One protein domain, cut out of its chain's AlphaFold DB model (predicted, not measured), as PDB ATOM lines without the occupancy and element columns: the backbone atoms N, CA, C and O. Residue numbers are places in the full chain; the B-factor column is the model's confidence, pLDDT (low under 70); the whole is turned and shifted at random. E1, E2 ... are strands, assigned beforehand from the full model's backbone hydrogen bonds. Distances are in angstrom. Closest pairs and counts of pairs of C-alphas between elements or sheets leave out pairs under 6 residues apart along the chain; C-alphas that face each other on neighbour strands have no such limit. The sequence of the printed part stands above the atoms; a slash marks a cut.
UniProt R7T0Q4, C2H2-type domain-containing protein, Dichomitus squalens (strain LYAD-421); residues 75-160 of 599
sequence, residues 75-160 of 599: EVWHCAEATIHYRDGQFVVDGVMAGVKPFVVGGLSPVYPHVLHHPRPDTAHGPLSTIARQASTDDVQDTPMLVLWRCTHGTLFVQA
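This is residues 75 to 160 of the 599 residues of the protein "C2H2-type domain-containing protein" of Dichomitus squalens (strain LYAD-421) (UniProt R7T0Q4). The domain is a small sandwich: a four-stranded sheet, E1 to E4, and a three-stranded sheet, E5, E7 and E6, face to face, their strands nearly aligned. A long unnamed stretch, residues 118 to 144, wraps round the side where E1 and E5 lie and is tied to both sheets by short pairings. The printed part has 86 residues with no named helix and seven named strands, E1 to E7 in order along the chain; the sheets run E1 - E2 - E3 - E4 and E5 - E7 - E6, both antiparallel. The class is all strand, though under half of the residues, 37 of 86, are in named elements. The whole is compact, with a radius of gyration of the C-alphas of 12.6 A, and rounded, spanning 34 by 30 by 19 A.

E1, residues 75 to 78, begins at C-alpha 75 (26.617, 26.101, -9.180). E2, residues 82 to 87, and E3, residues 90 to 95, each measure 15.9 A from first to last C-alpha. E4 is residues 103 to 105, and E5, residues 113 to 117, measures 12.6 A. E6, residues 145 to 151, is the longest strand at 16.8 A and begins at C-alpha 145 (24.630, 43.023, 1.209). E7, residues 154 to 159, measures 15.9 A and ends at C-alpha 159 (21.589, 39.986, 0.621).

E1 to E4 form a meander, each strand the antiparallel neighbour of the one before. In the hairpin E1 and E2, N 76 and O 84 are 2.8 A apart, within hydrogen-bond range; so are N 85 and O 92, 2.9 A, in the hairpin E2 and E3, and N 105 and O 91, 2.8 A, in the hairpin E3 and E4. In the other sheet E7 is the inner strand: N 114 and O 157 are 2.9 A apart between E5 and E7, and N 158 and O 146 are 2.9 A apart in the hairpin E6 and E7. This sheet is twisted, with C-alphas up to 4.4 A off its best plane. The two sheets make a sandwich, two sheets face to face, with best planes 8 degrees apart and strands at 15 degrees. The closest C-alphas of E1 and E5, Val 76 and Pro 113, are 7.3 A apart. E2 and E6 are near each other, with 6 pairs of C-alphas within 10 A. Residues 129 to 130 pair antiparallel with residues 77 to 78 of E1, and residues 133 to 134 pair parallel with residues 114 to 115 of E5.

The two C-alphas farthest apart, Ala 98 and Asp 142, are 36.9 A apart. The printed part has no cut. The link E5 to E6, 27 residues, is long. The mean pLDDT of the printed part is 75.0; residues 109 to 112, 118 to 143 and 160 are under 70.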
ATOM      1  N   GLU A  75      25.806  25.040  -8.568       88.81
ATOM      2  CA  GLU A  75      26.617  26.101  -9.180       88.81
ATOM      3  C   GLU A  75      25.806  27.400  -9.251       88.81
ATOM      4  O   GLU A  75      24.856  27.517 -10.020       88.81
ATOM      5  N   VAL A  76      26.177  28.377  -8.424       87.31
ATOM      6  CA  VAL A  76      25.509  29.679  -8.315       87.31
ATOM      7  C   VAL A  76      25.929  30.608  -9.453       87.31
ATOM      8  O   VAL A  76      25.097  31.329 -10.019       87.31
ATOM      9  N   TRP A  77      27.228  30.616  -9.755       86.88
ATOM     10  CA  TRP A  77      27.859  31.555 -10.677       86.88
ATOM     11  C   TRP A  77      29.232  31.041 -11.136       86.88
ATOM     12  O   TRP A  77      30.013  30.555 -10.317       86.88
ATOM     13  N   HIS A  78      29.546  31.188 -12.423       89.38
ATOM     14  CA  HIS A  78      30.810  30.761 -13.026       89.38
ATOM     15  C   HIS A  78      31.369  31.817 -13.987       89.38
ATOM     16  O   HIS A  78      30.650  32.377 -14.822       89.38
ATOM     17  N   CYS A  79      32.681  32.043 -13.905       86.88
ATOM     18  CA  CYS A  79      33.456  32.811 -14.875       86.88
ATOM     19  C   CYS A  79      34.897  32.275 -14.980       86.88
ATOM     20  O   CYS A  79      35.329  31.458 -14.169       86.88
ATOM     21  N   ALA A  80      35.681  32.818 -15.916       86.19
ATOM     22  CA  ALA A  80      37.097  32.470 -16.094       86.19
ATOM     23  C   ALA A  80      38.003  32.718 -14.863       86.19
ATOM     24  O   ALA A  80      39.118  32.202 -14.818       86.19
ATOM     25  N   GLU A  81      37.562  33.510 -13.879       84.81
ATOM     26  CA  GLU A  81      38.338  33.821 -12.670       84.81
ATOM     27  C   GLU A  81      38.017  32.874 -11.496       84.81
ATOM     28  O   GLU A  81      38.925  32.471 -10.763       84.81
ATOM     29  N   ALA A  82      36.743  32.500 -11.320       89.44
ATOM     30  CA  ALA A  82      36.253  31.660 -10.225       89.44
ATOM     31  C   ALA A  82      34.889  31.019 -10.544       89.44
ATOM     32  O   ALA A  82      34.072  31.595 -11.271       89.44
ATOM     33  N   THR A  83      34.630  29.871  -9.917       91.56
ATOM     34  CA  THR A  83      33.311  29.227  -9.822       91.56
ATOM     35  C   THR A  83      32.822  29.312  -8.382       91.56
ATOM     36  O   THR A  83      33.619  29.224  -7.449       91.56
ATOM     37  N   ILE A  84      31.524  29.524  -8.181       90.44
ATOM     38  CA  ILE A  84      30.925  29.664  -6.854       90.44
ATOM     39  C   ILE A  84      29.783  28.668  -6.727       90.44
ATOM     40  O   ILE A  84      28.826  28.698  -7.505       90.44
ATOM     41  N   HIS A  85      29.889  27.799  -5.729       92.56
ATOM     42  CA  HIS A  85      28.931  26.744  -5.438       92.56
ATOM     43  C   HIS A  85      28.258  26.995  -4.088       92.56
ATOM     44  O   HIS A  85      28.920  27.399  -3.134       92.56
ATOM     45  N   TYR A  86      26.959  26.725  -3.986       89.12
ATOM     46  CA  TYR A  86      26.292  26.529  -2.700       89.12
ATOM     47  C   TYR A  86      26.241  25.031  -2.401       89.12
ATOM     48  O   TYR A  86      25.936  24.239  -3.298       89.12
ATOM     49  N   ARG A  87      26.604  24.636  -1.180       88.50
ATOM     50  CA  ARG A  87      26.664  23.234  -0.749       88.50
ATOM     51  C   ARG A  87      26.709  23.153   0.781       88.50
ATOM     52  O   ARG A  87      27.426  23.937   1.397       88.50
ATOM     53  N   ASP A  88      26.003  22.198   1.385       88.06
ATOM     54  CA  ASP A  88      26.061  21.882   2.824       88.06
ATOM     55  C   ASP A  88      25.843  23.131   3.725       88.06
ATOM     56  O   ASP A  88      26.499  23.312   4.756       88.06
ATOM     57  N   GLY A  89      24.958  24.042   3.289       84.81
ATOM     58  CA  GLY A  89      24.659  25.325   3.947       84.81
ATOM     59  C   GLY A  89      25.691  26.452   3.747       84.81
ATOM     60  O   GLY A  89      25.654  27.449   4.472       84.81
ATOM     61  N   GLN A  90      26.651  26.311   2.825       87.25
ATOM     62  CA  GLN A  90      27.819  27.198   2.701       87.25
ATOM     63  C   GLN A  90      28.101  27.585   1.242       87.25
ATOM     64  O   GLN A  90      27.872  26.802   0.321       87.25
ATOM     65  N   PHE A  91      28.642  28.789   1.021       86.69
ATOM     66  CA  PHE A  91      29.148  29.203  -0.291       86.69
ATOM     67  C   PHE A  91      30.637  28.858  -0.410       86.69
ATOM     68  O   PHE A  91      31.464  29.433   0.297       86.69
ATOM     69  N   VAL A  92      30.985  27.945  -1.312       91.44
ATOM     70  CA  VAL A  92      32.369  27.611  -1.676       91.44
ATOM     71  C   VAL A  92      32.756  28.425  -2.908       91.44
ATOM     72  O   VAL A  92      32.033  28.424  -3.905       91.44
ATOM     73  N   VAL A  93      33.884  29.131  -2.842       90.69
ATOM     74  CA  VAL A  93      34.448  29.897  -3.959       90.69
ATOM     75  C   VAL A  93      35.715  29.194  -4.429       90.69
ATOM     76  O   VAL A  93      36.757  29.280  -3.779       90.69
ATOM     77  N   ASP A  94      35.618  28.505  -5.564       90.69
ATOM     78  CA  ASP A  94      36.710  27.770  -6.195       90.69
ATOM     79  C   ASP A  94      37.377  28.636  -7.272       90.69
ATOM     80  O   ASP A  94      36.805  28.939  -8.324       90.69
ATOM     81  N   GLY A  95      38.611  29.062  -7.003       86.31
ATOM     82  CA  GLY A  95      39.402  29.869  -7.931       86.31
ATOM     83  C   GLY A  95      39.808  29.084  -9.178       86.31
ATOM     84  O   GLY A  95      40.498  28.072  -9.079       86.31
ATOM     85  N   VAL A  96      39.425  29.575 -10.359       85.06
ATOM     86  CA  VAL A  96      39.791  28.969 -11.654       85.06
ATOM     87  C   VAL A  96      41.207  29.394 -12.072       85.06
ATOM     88  O   VAL A  96      41.919  28.644 -12.740       85.06
ATOM     89  N   MET A  97      41.660  30.574 -11.634       81.06
ATOM     90  CA  MET A  97      43.031  31.039 -11.856       81.06
ATOM     91  C   MET A  97      44.039  30.405 -10.888       81.06
ATOM     92  O   MET A  97      43.863  30.414  -9.669       81.06
ATOM     93  N   ALA A  98      45.163  29.942 -11.439       78.62
ATOM     94  CA  ALA A  98      46.268  29.377 -10.672       78.62
ATOM     95  C   ALA A  98      46.783  30.355  -9.595       78.62
ATOM     96  O   ALA A  98      47.180  31.479  -9.893       78.62
ATOM     97  N   GLY A  99      46.804  29.898  -8.340       81.88
ATOM     98  CA  GLY A  99      47.245  30.675  -7.176       81.88
ATOM     99  C   GLY A  99      46.108  31.207  -6.297       81.88
ATOM    100  O   GLY A  99      46.345  31.481  -5.120       81.88
ATOM    101  N   VAL A 100      44.871  31.277  -6.803       79.69
ATOM    102  CA  VAL A 100      43.692  31.534  -5.964       79.69
ATOM    103  C   VAL A 100      43.371  30.257  -5.186       79.69
ATOM    104  O   VAL A 100      43.004  29.241  -5.769       79.69
ATOM    105  N   LYS A 101      43.537  30.286  -3.860       85.56
ATOM    106  CA  LYS A 101      43.098  29.180  -2.996       85.56
ATOM    107  C   LYS A 101      41.572  29.215  -2.855       85.56
ATOM    108  O   LYS A 101      41.036  30.313  -2.694       85.56
ATOM    109  N   PRO A 102      40.890  28.058  -2.854       87.06
ATOM    110  CA  PRO A 102      39.467  28.023  -2.564       87.06
ATOM    111  C   PRO A 102      39.205  28.468  -1.123       87.06
ATOM    112  O   PRO A 102      40.013  28.209  -0.223       87.06
ATOM    113  N   PHE A 103      38.080  29.140  -0.905       87.50
ATOM    114  CA  PHE A 103      37.636  29.567   0.422       87.50
ATOM    115  C   PHE A 103      36.131  29.358   0.584       87.50
ATOM    116  O   PHE A 103      35.396  29.236  -0.394       87.50
ATOM    117  N   VAL A 104      35.679  29.286   1.836       88.44
ATOM    118  CA  VAL A 104      34.303  28.917   2.176       88.44
ATOM    119  C   VAL A 104      33.685  29.983   3.070       88.44
ATOM    120  O   VAL A 104      34.276  30.385   4.073       88.44
ATOM    121  N   VAL A 105      32.487  30.433   2.704       83.00
ATOM    122  CA  VAL A 105      31.673  31.400   3.442       83.00
ATOM    123  C   VAL A 105      30.435  30.674   3.971       83.00
ATOM    124  O   VAL A 105      29.412  30.558   3.292       83.00
ATOM    125  N   GLY A 106      30.564  30.132   5.181       85.50
ATOM    126  CA  GLY A 106      29.462  29.531   5.935       85.50
ATOM    127  C   GLY A 106      28.720  30.541   6.815       85.50
ATOM    128  O   GLY A 106      29.099  31.707   6.906       85.50
ATOM    129  N   GLY A 107      27.652  30.088   7.476       77.94
ATOM    130  CA  GLY A 107      26.837  30.927   8.369       77.94
ATOM    131  C   GLY A 107      25.875  31.882   7.650       77.94
ATOM    132  O   GLY A 107      25.181  32.656   8.306       77.94
ATOM    133  N   LEU A 108      25.806  31.814   6.320       73.88
ATOM    134  CA  LEU A 108      24.769  32.455   5.521       73.88
ATOM    135  C   LEU A 108      23.615  31.467   5.331       73.88
ATOM    136  O   LEU A 108      23.803  30.405   4.739       73.88
ATOM    137  N   SER A 109      22.419  31.836   5.792       68.88
ATOM    138  CA  SER A 109      21.179  31.135   5.435       68.88
ATOM    139  C   SER A 109      21.045  31.001   3.907       68.88
ATOM    140  O   SER A 109      21.614  31.829   3.186       68.88
ATOM    141  N   PRO A 110      20.264  30.031   3.390       62.22
ATOM    142  CA  PRO A 110      19.986  29.894   1.957       62.22
ATOM    143  C   PRO A 110      19.149  31.073   1.422       62.22
ATOM    144  O   PRO A 110      17.938  30.980   1.222       62.22
ATOM    145  N   VAL A 111      19.805  32.214   1.204       64.06
ATOM    146  CA  VAL A 111      19.238  33.413   0.580       64.06
ATOM    147  C   VAL A 111      19.626  33.438  -0.893       64.06
ATOM    148  O   VAL A 111      20.741  33.070  -1.265       64.06
ATOM    149  N   TYR A 112      18.704  33.904  -1.734       67.69
ATOM    150  CA  TYR A 112      18.921  34.063  -3.166       67.69
ATOM    151  C   TYR A 112      20.193  34.888  -3.445       67.69
ATOM    152  O   TYR A 112      20.282  36.036  -3.006       67.69
ATOM    153  N   PRO A 113      21.179  34.343  -4.177       72.69
ATOM    154  CA  PRO A 113      22.351  35.102  -4.585       72.69
ATOM    155  C   PRO A 113      21.972  36.141  -5.649       72.69
ATOM    156  O   PRO A 113      21.142  35.881  -6.527       72.69
ATOM    157  N   HIS A 114      22.605  37.314  -5.583       76.19
ATOM    158  CA  HIS A 114      22.342  38.458  -6.457       76.19
ATOM    159  C   HIS A 114      23.610  38.870  -7.213       76.19
ATOM    160  O   HIS A 114      24.605  39.276  -6.613       76.19
ATOM    161  N   VAL A 115      23.579  38.810  -8.546       73.69
ATOM    162  CA  VAL A 115      24.705  39.225  -9.397       73.69
ATOM    163  C   VAL A 115      24.439  40.600  -9.994       73.69
ATOM    164  O   VAL A 115      23.428  40.835 -10.659       73.69
ATOM    165  N   LEU A 116      25.405  41.498  -9.808       75.62
ATOM    166  CA  LEU A 116      25.491  42.765 -10.522       75.62
ATOM    167  C   LEU A 116      26.583  42.643 -11.591       75.62
ATOM    168  O   LEU A 116      27.764  42.914 -11.344       75.62
ATOM    169  N   HIS A 117      26.184  42.212 -12.789       71.38
ATOM    170  CA  HIS A 117      27.081  42.147 -13.942       71.38
ATOM    171  C   HIS A 117      27.702  43.518 -14.231       71.38
ATOM    172  O   HIS A 117      27.030  44.553 -14.181       71.38
ATOM    173  N   HIS A 118      28.992  43.538 -14.558       59.09
ATOM    174  CA  HIS A 118      29.631  44.751 -15.056       59.09
ATOM    175  C   HIS A 118      29.186  45.009 -16.511       59.09
ATOM    176  O   HIS A 118      28.924  44.063 -17.252       59.09
ATOM    177  N   PRO A 119      29.078  46.278 -16.961       46.41
ATOM    178  CA  PRO A 119      28.452  46.639 -18.244       46.41
ATOM    179  C   PRO A 119      29.237  46.207 -19.499       46.41
ATOM    180  O   PRO A 119      28.867  46.571 -20.614       46.41
ATOM    181  N   ARG A 120      30.330  45.460 -19.325       50.09
ATOM    182  CA  ARG A 120      31.058  44.726 -20.359       50.09
ATOM    183  C   ARG A 120      31.610  43.434 -19.742       50.09
ATOM    184  O   ARG A 120      32.722  43.472 -19.222       50.09
ATOM    185  N   PRO A 121      30.879  42.308 -19.779       51.88
ATOM    186  CA  PRO A 121      31.548  41.015 -19.766       51.88
ATOM    187  C   PRO A 121      32.423  40.933 -21.027       51.88
ATOM    188  O   PRO A 121      31.935  41.220 -22.123       51.88
ATOM    189  N   ASP A 122      33.709  40.606 -20.891       49.22
ATOM    190  CA  ASP A 122      34.561  40.435 -22.068       49.22
ATOM    191  C   ASP A 122      34.264  39.083 -22.727       49.22
ATOM    192  O   ASP A 122      34.447  38.018 -22.139       49.22
ATOM    193  N   THR A 123      33.806  39.127 -23.976       51.16
ATOM    194  CA  THR A 123      33.523  37.940 -24.793       51.16
ATOM    195  C   THR A 123      34.755  37.065 -25.053       51.16
ATOM    196  O   THR A 123      34.600  35.919 -25.471       51.16
ATOM    197  N   ALA A 124      35.971  37.561 -24.795       55.28
ATOM    198  CA  ALA A 124      37.203  36.776 -24.851       55.28
ATOM    199  C   ALA A 124      37.356  35.759 -23.698       55.28
ATOM    200  O   ALA A 124      38.246  34.911 -23.759       55.28
ATOM    201  N   HIS A 125      36.528  35.828 -22.649       52.81
ATOM    202  CA  HIS A 125      36.681  35.029 -21.423       52.81
ATOM    203  C   HIS A 125      35.663  33.881 -21.273       52.81
ATOM    204  O   HIS A 125      35.514  33.311 -20.195       52.81
ATOM    205  N   GLY A 126      35.019  33.477 -22.373       58.69
ATOM    206  CA  GLY A 126      34.159  32.291 -22.418       58.69
ATOM    207  C   GLY A 126      32.723  32.521 -21.919       58.69
ATOM    208  O   GLY A 126      32.298  33.663 -21.730       58.69
ATOM    209  N   PRO A 127      31.927  31.445 -21.775       58.88
ATOM    210  CA  PRO A 127      30.530  31.544 -21.370       58.88
ATOM    211  C   PRO A 127      30.406  31.847 -19.871       58.88
ATOM    212  O   PRO A 127      30.854  31.076 -19.028       58.88
ATOM    213  N   LEU A 128      29.729  32.947 -19.537       62.47
ATOM    214  CA  LEU A 128      29.289  33.216 -18.169       62.47
ATOM    215  C   LEU A 128      28.022  32.409 -17.873       62.47
ATOM    216  O   LEU A 128      27.005  32.597 -18.540       62.47
ATOM    217  N   SER A 129      28.084  31.551 -16.856       62.38
ATOM    218  CA  SER A 129      26.924  30.835 -16.312       62.38
ATOM    219  C   SER A 129      26.509  31.485 -14.994       62.38
ATOM    220  O   SER A 129      27.351  31.834 -14.163       62.38
ATOM    221  N   THR A 130      25.210  31.705 -14.805       64.94
ATOM    222  CA  THR A 130      24.660  32.241 -13.558       64.94
ATOM    223  C   THR A 130      23.204  31.833 -13.404       64.94
ATOM    224  O   THR A 130      22.406  31.986 -14.326       64.94
ATOM    225  N   ILE A 131      22.854  31.361 -12.211       61.59
ATOM    226  CA  ILE A 131      21.461  31.173 -11.771       61.59
ATOM    227  C   ILE A 131      21.048  32.230 -10.737       61.59
ATOM    228  O   ILE A 131      19.870  32.367 -10.408       61.59
ATOM    229  N   ALA A 132      22.020  32.988 -10.221       60.03
ATOM    230  CA  ALA A 132      21.797  34.116  -9.332       60.03
ATOM    231  C   ALA A 132      20.959  35.209 -10.014       60.03
ATOM    232  O   ALA A 132      21.095  35.471 -11.213       60.03
ATOM    233  N   ARG A 133      20.106  35.882  -9.235       65.00
ATOM    234  CA  ARG A 133      19.213  36.929  -9.746       65.00
ATOM    235  C   ARG A 133      20.017  38.146 -10.196       65.00
ATOM    236  O   ARG A 133      20.833  38.667  -9.438       65.00
ATOM    237  N   GLN A 134      19.734  38.650 -11.395       65.44
ATOM    238  CA  GLN A 134      20.256  39.942 -11.834       65.44
ATOM    239  C   GLN A 134      19.642  41.053 -10.970       65.44
ATOM    240  O   GLN A 134      18.439  41.295 -11.042       65.44
ATOM    241  N   ALA A 135      20.458  41.726 -10.160       61.81
ATOM    242  CA  ALA A 135      20.023  42.883  -9.380       61.81
ATOM    243  C   ALA A 135      20.135  44.172 -10.209       61.81
ATOM    244  O   ALA A 135      21.133  44.380 -10.910       61.81
ATOM    245  N   SER A 136      19.149  45.065 -10.111       63.44
ATOM    246  CA  SER A 136      19.309  46.450 -10.562       63.44
ATOM    247  C   SER A 136      20.037  47.282  -9.499       63.44
ATOM    248  O   SER A 136      20.168  46.885  -8.343       63.44
ATOM    249  N   THR A 137      20.487  48.484  -9.860       58.03
ATOM    250  CA  THR A 137      21.045  49.438  -8.883       58.03
ATOM    251  C   THR A 137      20.001  50.014  -7.928       58.03
ATOM    252  O   THR A 137      20.372  50.722  -6.993       58.03
ATOM    253  N   ASP A 138      18.718  49.759  -8.177       55.12
ATOM    254  CA  ASP A 138      17.608  50.336  -7.427       55.12
ATOM    255  C   ASP A 138      17.074  49.333  -6.383       55.12
ATOM    256  O   ASP A 138      16.699  49.754  -5.295       55.12
ATOM    257  N   ASP A 139      17.207  48.019  -6.625       55.00
ATOM    258  CA  ASP A 139      16.946  46.948  -5.635       55.00
ATOM    259  C   ASP A 139      17.963  46.932  -4.471       55.00
ATOM    260  O   ASP A 139      17.764  46.275  -3.454       55.00
ATOM    261  N   VAL A 140      19.093  47.624  -4.644       57.47
ATOM    262  CA  VAL A 140      20.292  47.548  -3.790       57.47
ATOM    263  C   VAL A 140      20.305  48.575  -2.649       57.47
ATOM    264  O   VAL A 140      21.100  48.448  -1.721       57.47
ATOM    265  N   GLN A 141      19.486  49.629  -2.712       51.84
ATOM    266  CA  GLN A 141      19.759  50.854  -1.942       51.84
ATOM    267  C   GLN A 141      19.447  50.773  -0.435       51.84
ATOM    268  O   GLN A 141      20.061  51.524   0.319       51.84
ATOM    269  N   ASP A 142      18.592  49.841   0.009       62.50
ATOM    270  CA  ASP A 142      18.047  49.824   1.379       62.50
ATOM    271  C   ASP A 142      18.291  48.521   2.184       62.50
ATOM    272  O   ASP A 142      17.748  48.368   3.277       62.50
ATOM    273  N   THR A 143      19.108  47.566   1.711       65.50
ATOM    274  CA  THR A 143      19.436  46.333   2.477       65.50
ATOM    275  C   THR A 143      20.945  46.081   2.567       65.50
ATOM    276  O   THR A 143      21.640  46.218   1.559       65.50
ATOM    277  N   PRO A 144      21.496  45.666   3.730       72.12
ATOM    278  CA  PRO A 144      22.887  45.228   3.815       72.12
ATOM    279  C   PRO A 144      23.150  43.995   2.934       72.12
ATOM    280  O   PRO A 144      22.511  42.951   3.072       72.12
ATOM    281  N   MET A 145      24.143  44.112   2.053       79.56
ATOM    282  CA  MET A 145      24.630  43.023   1.209       79.56
ATOM    283  C   MET A 145      26.094  42.713   1.515       79.56
ATOM    284  O   MET A 145      26.921  43.622   1.618       79.56
ATOM    285  N   LEU A 146      26.424  41.427   1.582       82.25
ATOM    286  CA  LEU A 146      27.797  40.941   1.626       82.25
ATOM    287  C   LEU A 146      28.314  40.744   0.195       82.25
ATOM    288  O   LEU A 146      27.670  40.070  -0.607       82.25
ATOM    289  N   VAL A 147      29.482  41.301  -0.130       86.50
ATOM    290  CA  VAL A 147      30.213  40.945  -1.358       86.50
ATOM    291  C   VAL A 147      30.864  39.583  -1.137       86.50
ATOM    292  O   VAL A 147      31.728  39.471  -0.271       86.50
ATOM    293  N   LEU A 148      30.489  38.571  -1.923       83.38
ATOM    294  CA  LEU A 148      31.190  37.279  -1.919       83.38
ATOM    295  C   LEU A 148      32.397  37.289  -2.858       83.38
ATOM    296  O   LEU A 148      33.450  36.752  -2.528       83.38
ATOM    297  N   TRP A 149      32.247  37.900  -4.035       86.31
ATOM    298  CA  TRP A 149      33.294  37.930  -5.051       86.31
ATOM    299  C   TRP A 149      33.156  39.139  -5.970       86.31
ATOM    300  O   TRP A 149      32.052  39.634  -6.217       86.31
ATOM    301  N   ARG A 150      34.282  39.601  -6.514       86.38
ATOM    302  CA  ARG A 150      34.322  40.657  -7.524       86.38
ATOM    303  C   ARG A 150      35.425  40.376  -8.535       86.38
ATOM    304  O   ARG A 150      36.566  40.150  -8.156       86.38
ATOM    305  N   CYS A 151      35.057  40.446  -9.805       85.06
ATOM    306  CA  CYS A 151      35.884  40.100 -10.955       85.06
ATOM    307  C   CYS A 151      35.721  41.150 -12.064       85.06
ATOM    308  O   CYS A 151      34.951  42.107 -11.921       85.06
ATOM    309  N   THR A 152      36.379  40.953 -13.204       81.75
ATOM    310  CA  THR A 152      36.167  41.793 -14.399       81.75
ATOM    311  C   THR A 152      34.723  41.728 -14.930       81.75
ATOM    312  O   THR A 152      34.176  42.737 -15.375       81.75
ATOM    313  N   HIS A 153      34.070  40.569 -14.807       78.81
ATOM    314  CA  HIS A 153      32.724  40.281 -15.323       78.81
ATOM    315  C   HIS A 153      31.570  40.829 -14.455       78.81
ATOM    316  O   HIS A 153      30.440  40.968 -14.938       78.81
ATOM    317  N   GLY A 154      31.811  41.141 -13.177       82.94
ATOM    318  CA  GLY A 154      30.766  41.552 -12.237       82.94
ATOM    319  C   GLY A 154      31.123  41.401 -10.757       82.94
ATOM    320  O   GLY A 154      32.197  40.916 -10.392       82.94
ATOM    321  N   THR A 155      30.173  41.786  -9.906       82.12
ATOM    322  CA  THR A 155      30.209  41.546  -8.456       82.12
ATOM    323  C   THR A 155      29.078  40.592  -8.071       82.12
ATOM    324  O   THR A 155      27.922  40.853  -8.416       82.12
ATOM    325  N   LEU A 156      29.395  39.521  -7.337       81.62
ATOM    326  CA  LEU A 156      28.403  38.677  -6.670       81.62
ATOM    327  C   LEU A 156      28.169  39.197  -5.249       81.62
ATOM    328  O   LEU A 156      29.111  39.363  -4.465       81.62
ATOM    329  N   PHE A 157      26.899  39.392  -4.919       85.62
ATOM    330  CA  PHE A 157      26.424  39.769  -3.600       85.62
ATOM    331  C   PHE A 157      25.482  38.698  -3.035       85.62
ATOM    332  O   PHE A 157      24.736  38.054  -3.774       85.62
ATOM    333  N   VAL A 158      25.455  38.569  -1.711       81.94
ATOM    334  CA  VAL A 158      24.354  37.926  -0.985       81.94
ATOM    335  C   VAL A 158      23.707  38.979  -0.095       81.94
ATOM    336  O   VAL A 158      24.375  39.628   0.713       81.94
ATOM    337  N   GLN A 159      22.403  39.170  -0.269       79.12
ATOM    338  CA  GLN A 159      21.589  39.986   0.621       79.12
ATOM    339  C   GLN A 159      21.447  39.222   1.941       79.12
ATOM    340  O   GLN A 159      21.040  38.061   1.937       79.12
ATOM    341  N   ALA A 160      21.794  39.835   3.071       65.38
ATOM    342  CA  ALA A 160      21.470  39.222   4.352       65.38
ATOM    343  C   ALA A 160      19.961  39.385   4.568       65.38
ATOM    344  O   ALA A 160      19.480  40.515   4.676       65.38
TER     345      ALA A 160